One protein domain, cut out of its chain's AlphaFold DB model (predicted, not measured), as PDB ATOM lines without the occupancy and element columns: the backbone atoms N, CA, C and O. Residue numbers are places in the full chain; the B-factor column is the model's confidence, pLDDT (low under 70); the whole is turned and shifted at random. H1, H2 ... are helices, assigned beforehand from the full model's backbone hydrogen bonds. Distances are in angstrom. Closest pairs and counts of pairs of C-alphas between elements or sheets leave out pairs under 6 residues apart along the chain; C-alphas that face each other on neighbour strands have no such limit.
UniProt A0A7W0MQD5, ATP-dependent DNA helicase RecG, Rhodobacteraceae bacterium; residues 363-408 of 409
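This is residues 363 to 408 of the 409 residues of the protein "ATP-dependent DNA helicase RecG" of Rhodobacteraceae bacterium (UniProt A0A7W0MQD5). Two helices, H1 and H2, make an open V, its corner at residues 379 to 384; the short H3 folds back along H2 and stays away from H1. Residues 363 to 371 of H1 stick out free. The 46 printed residues, with three named helices in the order H1, H2, H3 and no named strand, are all helix in class and compact, with a radius of gyration of the C-alphas of 10.5 A and spans of 25 by 22 by 22 A.

H1, residues 363 to 378, and H2, residues 385 to 396, are close but not clearly touching, the closest C-alphas, of Leu 375 and Gly 387, being 7.4 A apart. They run opposite ways at a steep tilt of 56 degrees. H3, residues 401 to 406, is close to H2 but not clearly touching, the closest C-alphas, of Leu 394 and Ala 402, being 7.9 A apart. These two run opposite ways at a shallow tilt of 34 degrees, only just short of steep. H1 and H3 are apart. In H1, H2 and H3 every O i to N i+4 pair is within hydrogen-bond range.

H1 begins at C-alpha 363 (58.761, 52.384, -44.358) and is 23.1 A long; H2 measures 16.8 A. H3 measures 9.1 A and ends at C-alpha 406 (71.659, 37.689, -31.476).

The C-alphas farthest apart, of Glu 363 and Thr 383, are 28.5 A apart. The printed part has no cut; the link H1 to H2 is short, H2 to H3 tight. Residues 400 to 408 have pLDDT under 70.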
ATOM      1  N   GLU A 363      57.479  51.781 -43.948       76.44
ATOM      2  CA  GLU A 363      58.761  52.384 -44.358       76.44
ATOM      3  C   GLU A 363      59.664  52.750 -43.162       76.44
ATOM      4  O   GLU A 363      60.889  52.589 -43.225       76.44
ATOM      5  N   LEU A 364      59.077  53.150 -42.026       83.19
ATOM      6  CA  LEU A 364      59.833  53.364 -40.786       83.19
ATOM      7  C   LEU A 364      60.371  52.040 -40.238       83.19
ATOM      8  O   LEU A 364      61.498  51.998 -39.744       83.19
ATOM      9  N   MET A 365      59.618  50.947 -40.392       77.50
ATOM     10  CA  MET A 365      60.067  49.610 -39.993       77.50
ATOM     11  C   MET A 365      61.316  49.174 -40.774       77.50
ATOM     12  O   MET A 365      62.261  48.648 -40.186       77.50
ATOM     13  N   ARG A 366      61.368  49.454 -42.086       76.38
ATOM     14  CA  ARG A 366      62.563  49.189 -42.907       76.38
ATOM     15  C   ARG A 366      63.771  49.983 -42.402       76.38
ATOM     16  O   ARG A 366      64.850  49.416 -42.243       76.38
ATOM     17  N   THR A 367      63.577  51.267 -42.106       85.62
ATOM     18  CA  THR A 367      64.636  52.139 -41.566       85.62
ATOM     19  C   THR A 367      65.154  51.622 -40.221       85.62
ATOM     20  O   THR A 367      66.363  51.505 -40.024       85.62
ATOM     21  N   ALA A 368      64.250  51.239 -39.315       84.69
ATOM     22  CA  ALA A 368      64.605  50.683 -38.012       84.69
ATOM     23  C   ALA A 368      65.407  49.374 -38.134       84.69
ATOM     24  O   ALA A 368      66.390  49.183 -37.418       84.69
ATOM     25  N   GLN A 369      65.036  48.493 -39.070       78.50
ATOM     26  CA  GLN A 369      65.781  47.257 -39.327       78.50
ATOM     27  C   GLN A 369      67.201  47.541 -39.838       78.50
ATOM     28  O   GLN A 369      68.162  46.929 -39.371       78.50
ATOM     29  N   GLN A 370      67.351  48.468 -40.789       83.00
ATOM     30  CA  GLN A 370      68.660  48.850 -41.331       83.00
ATOM     31  C   GLN A 370      69.574  49.430 -40.247       83.00
ATOM     32  O   GLN A 370      70.751  49.077 -40.176       83.00
ATOM     33  N   ASP A 371      69.025  50.270 -39.371       88.94
ATOM     34  CA  ASP A 371      69.753  50.857 -38.251       88.94
ATOM     35  C   ASP A 371      70.187  49.804 -37.212       88.94
ATOM     36  O   ASP A 371      71.336  49.806 -36.761       88.94
ATOM     37  N   ALA A 372      69.316  48.838 -36.902       85.00
ATOM     38  CA  ALA A 372      69.653  47.704 -36.043       85.00
ATOM     39  C   ALA A 372      70.765  46.826 -36.648       85.00
ATOM     40  O   ALA A 372      71.708  46.454 -35.947       85.00
ATOM     41  N   ARG A 373      70.709  46.540 -37.956       82.00
ATOM     42  CA  ARG A 373      71.768  45.800 -38.668       82.00
ATOM     43  C   ARG A 373      73.096  46.550 -38.651       82.00
ATOM     44  O   ARG A 373      74.134  45.939 -38.415       82.00
ATOM     45  N   LEU A 374      73.069  47.865 -38.860       87.81
ATOM     46  CA  LEU A 374      74.267  48.701 -38.801       87.81
ATOM     47  C   LEU A 374      74.901  48.686 -37.405       87.81
ATOM     48  O   LEU A 374      76.127  48.641 -37.297       87.81
ATOM     49  N   LEU A 375      74.083  48.720 -36.349       89.38
ATOM     50  CA  LEU A 375      74.564  48.598 -34.976       89.38
ATOM     51  C   LEU A 375      75.265  47.255 -34.761       89.38
ATOM     52  O   LEU A 375      76.409  47.253 -34.325       89.38
ATOM     53  N   LEU A 376      74.619  46.142 -35.113       84.25
ATOM     54  CA  LEU A 376      75.181  44.801 -34.917       84.25
ATOM     55  C   LEU A 376      76.437  44.557 -35.760       84.25
ATOM     56  O   LEU A 376      77.359  43.895 -35.303       84.25
ATOM     57  N   ALA A 377      76.518  45.130 -36.961       83.75
ATOM     58  CA  ALA A 377      77.716  45.040 -37.792       83.75
ATOM     59  C   ALA A 377      78.916  45.802 -37.196       83.75
ATOM     60  O   ALA A 377      80.062  45.436 -37.446       83.75
ATOM     61  N   ARG A 378      78.668  46.882 -36.442       88.00
ATOM     62  CA  ARG A 378      79.716  47.723 -35.831       88.00
ATOM     63  C   ARG A 378      80.059  47.322 -34.399       88.00
ATOM     64  O   ARG A 378      81.188  47.533 -33.975       88.00
ATOM     65  N   ASP A 379      79.085  46.804 -33.663       86.50
ATOM     66  CA  ASP A 379      79.179  46.435 -32.251       86.50
ATOM     67  C   ASP A 379      78.392  45.132 -32.001       86.50
ATOM     68  O   ASP A 379      77.298  45.171 -31.429       86.50
ATOM     69  N   PRO A 380      78.913  43.973 -32.460       83.06
ATOM     70  CA  PRO A 380      78.203  42.690 -32.402       83.06
ATOM     71  C   PRO A 380      77.859  42.261 -30.974       83.06
ATOM     72  O   PRO A 380      76.780  41.732 -30.717       83.06
ATOM     73  N   ASP A 381      78.757  42.556 -30.033       84.06
ATOM     74  CA  ASP A 381      78.608  42.210 -28.618       84.06
ATOM     75  C   ASP A 381      77.834  43.277 -27.816       84.06
ATOM     76  O   ASP A 381      77.629  43.135 -26.603       84.06
ATOM     77  N   LEU A 382      77.383  44.351 -28.482       88.25
ATOM     78  CA  LEU A 382      76.660  45.481 -27.891       88.25
ATOM     79  C   LEU A 382      77.391  46.064 -26.664       88.25
ATOM     80  O   LEU A 382      76.789  46.307 -25.611       88.25
ATOM     81  N   THR A 383      78.706  46.244 -26.786       90.69
ATOM     82  CA  THR A 383      79.610  46.691 -25.712       90.69
ATOM     83  C   THR A 383      79.868  48.191 -25.723       90.69
ATOM     84  O   THR A 383      80.171  48.765 -24.674       90.69
ATOM     85  N   GLY A 384      79.719  48.842 -26.878       91.88
ATOM     86  CA  GLY A 384      79.897  50.277 -27.036       91.88
ATOM     87  C   GLY A 384      78.784  51.094 -26.367       91.88
ATOM     88  O   GLY A 384      77.759  50.545 -25.955       91.88
ATOM     89  N   PRO A 385      78.919  52.433 -26.295       93.94
ATOM     90  CA  PRO A 385      77.936  53.296 -25.628       93.94
ATOM     91  C   PRO A 385      76.513  53.122 -26.176       93.94
ATOM     92  O   PRO A 385      75.539  53.058 -25.426       93.94
ATOM     93  N   ARG A 386      76.394  52.981 -27.503       92.69
ATOM     94  CA  ARG A 386      75.122  52.723 -28.180       92.69
ATOM     95  C   ARG A 386      74.613  51.298 -27.935       92.69
ATOM     96  O   ARG A 386      73.419  51.128 -27.704       92.69
ATOM     97  N   GLY A 387      75.496  50.298 -27.952       91.38
ATOM     98  CA  GLY A 387      75.149  48.909 -27.655       91.38
ATOM     99  C   GLY A 387      74.588  48.744 -26.244       91.38
ATOM    100  O   GLY A 387      73.516  48.168 -26.068       91.38
ATOM    101  N   GLN A 388      75.229  49.359 -25.247       91.31
ATOM    102  CA  GLN A 388      74.748  49.370 -23.863       91.31
ATOM    103  C   GLN A 388      73.387  50.065 -23.726       91.31
ATOM    104  O   GLN A 388      72.494  49.534 -23.066       91.31
ATOM    105  N   ALA A 389      73.186  51.208 -24.391       92.88
ATOM    106  CA  ALA A 389      71.886  51.881 -24.411       92.88
ATOM    107  C   ALA A 389      70.783  50.988 -25.010       92.88
ATOM    108  O   ALA A 389      69.679  50.919 -24.469       92.88
ATOM    109  N   VAL A 390      71.089  50.245 -26.080       90.06
ATOM    110  CA  VAL A 390      70.157  49.283 -26.685       90.06
ATOM    111  C   VAL A 390      69.897  48.087 -25.772       90.06
ATOM    112  O   VAL A 390      68.748  47.667 -25.663       90.06
ATOM    113  N   ARG A 391      70.897  47.565 -25.052       86.56
ATOM    114  CA  ARG A 391      70.686  46.504 -24.048       86.56
ATOM    115  C   ARG A 391      69.741  46.963 -22.940       86.56
ATOM    116  O   ARG A 391      68.813  46.234 -22.603       86.56
ATOM    117  N   THR A 392      69.923  48.184 -22.441       88.88
ATOM    118  CA  THR A 392      69.007  48.801 -21.472       88.88
ATOM    119  C   THR A 392      67.600  48.936 -22.050       88.88
ATOM    120  O   THR A 392      66.628  48.590 -21.386       88.88
ATOM    121  N   LEU A 393      67.465  49.372 -23.305       87.06
ATOM    122  CA  LEU A 393      66.163  49.463 -23.968       87.06
ATOM    123  C   LEU A 393      65.497  48.084 -24.116       87.06
ATOM    124  O   LEU A 393      64.315  47.944 -23.816       87.06
ATOM    125  N   LEU A 394      66.242  47.057 -24.535       84.31
ATOM    126  CA  LEU A 394      65.744  45.683 -24.650       84.31
ATOM    127  C   LEU A 394      65.294  45.128 -23.295       84.31
ATOM    128  O   LEU A 394      64.272  44.446 -23.242       84.31
ATOM    129  N   TYR A 395      66.010  45.450 -22.215       82.25
ATOM    130  CA  TYR A 395      65.604  45.118 -20.850       82.25
ATOM    131  C   TYR A 395      64.278  45.790 -20.473       82.25
ATOM    132  O   TYR A 395      63.321  45.110 -20.112       82.25
ATOM    133  N   LEU A 396      64.181  47.113 -20.646       83.56
ATOM    134  CA  LEU A 396      62.983  47.901 -20.316       83.56
ATOM    135  C   LEU A 396      61.747  47.526 -21.153       83.56
ATOM    136  O   LEU A 396      60.609  47.754 -20.735       83.56
ATOM    137  N   LEU A 397      61.959  46.977 -22.351       79.50
ATOM    138  CA  LEU A 397      60.904  46.481 -23.235       79.50
ATOM    139  C   LEU A 397      60.617  44.981 -23.059       79.50
ATOM    140  O   LEU A 397      59.833  44.437 -23.837       79.50
ATOM    141  N   GLU A 398      61.232  44.318 -22.073       73.81
ATOM    142  CA  GLU A 398      61.071  42.881 -21.787       73.81
ATOM    143  C   GLU A 398      61.439  41.979 -22.984       73.81
ATOM    144  O   GLU A 398      60.887  40.899 -23.205       73.81
ATOM    145  N   ARG A 399      62.406  42.423 -23.792       71.00
ATOM    146  CA  ARG A 399      62.911  41.727 -24.985       71.00
ATOM    147  C   ARG A 399      64.286  41.096 -24.770       71.00
ATOM    148  O   ARG A 399      64.960  40.778 -25.742       71.00
ATOM    149  N   GLU A 400      64.694  40.820 -23.531       60.62
ATOM    150  CA  GLU A 400      65.998  40.201 -23.220       60.62
ATOM    151  C   GLU A 400      66.250  38.873 -23.950       60.62
ATOM    152  O   GLU A 400      67.387  38.556 -24.300       60.62
ATOM    153  N   LYS A 401      65.189  38.103 -24.242       59.06
ATOM    154  CA  LYS A 401      65.287  36.876 -25.053       59.06
ATOM    155  C   LYS A 401      65.920  37.129 -26.428       59.06
ATOM    156  O   LYS A 401      66.585  36.232 -26.936       59.06
ATOM    157  N   ALA A 402      65.763  38.327 -26.997       59.97
ATOM    158  CA  ALA A 402      66.386  38.707 -28.262       59.97
ATOM    159  C   ALA A 402      67.920  38.713 -28.174       59.97
ATOM    160  O   ALA A 402      68.574  38.309 -29.125       59.97
ATOM    161  N   ILE A 403      68.504  39.052 -27.018       60.00
ATOM    162  CA  ILE A 403      69.965  39.060 -26.822       60.00
ATOM    163  C   ILE A 403      70.549  37.647 -26.978       60.00
ATOM    164  O   ILE A 403      71.609  37.481 -27.571       60.00
ATOM    165  N   ARG A 404      69.830  36.612 -26.522       54.22
ATOM    166  CA  ARG A 404      70.239  35.207 -26.720       54.22
ATOM    167  C   ARG A 404      70.092  34.730 -28.166       54.22
ATOM    168  O   ARG A 404      70.732  33.755 -28.540       54.22
ATOM    169  N   LEU A 405      69.223  35.367 -28.953       54.41
ATOM    170  CA  LEU A 405      69.047  35.063 -30.376       54.41
ATOM    171  C   LEU A 405      70.128  35.752 -31.224       54.41
ATOM    172  O   LEU A 405      70.592  35.166 -32.195       54.41
ATOM    173  N   LEU A 406      70.583  36.942 -30.813       54.53
ATOM    174  CA  LEU A 406      71.659  37.689 -31.476       54.53
ATOM    175  C   LEU A 406      73.002  36.945 -31.479       54.53
ATOM    176  O   LEU A 406      73.734  37.045 -32.452       54.53
ATOM    177  N   SER A 407      73.316  36.158 -30.444       48.22
ATOM    178  CA  SER A 407      74.566  35.378 -30.384       48.22
ATOM    179  C   SER A 407      74.585  34.142 -31.297       48.22
ATOM    180  O   SER A 407      75.580  33.421 -31.333       48.22
ATOM    181  N   VAL A 408      73.467  33.831 -31.959       44.62
ATOM    182  CA  VAL A 408      73.303  32.624 -32.788       44.62
ATOM    183  C   VAL A 408      73.223  32.968 -34.284       44.62
ATOM    184  O   VAL A 408      73.586  32.118 -35.099       44.62
TER     185      VAL A 408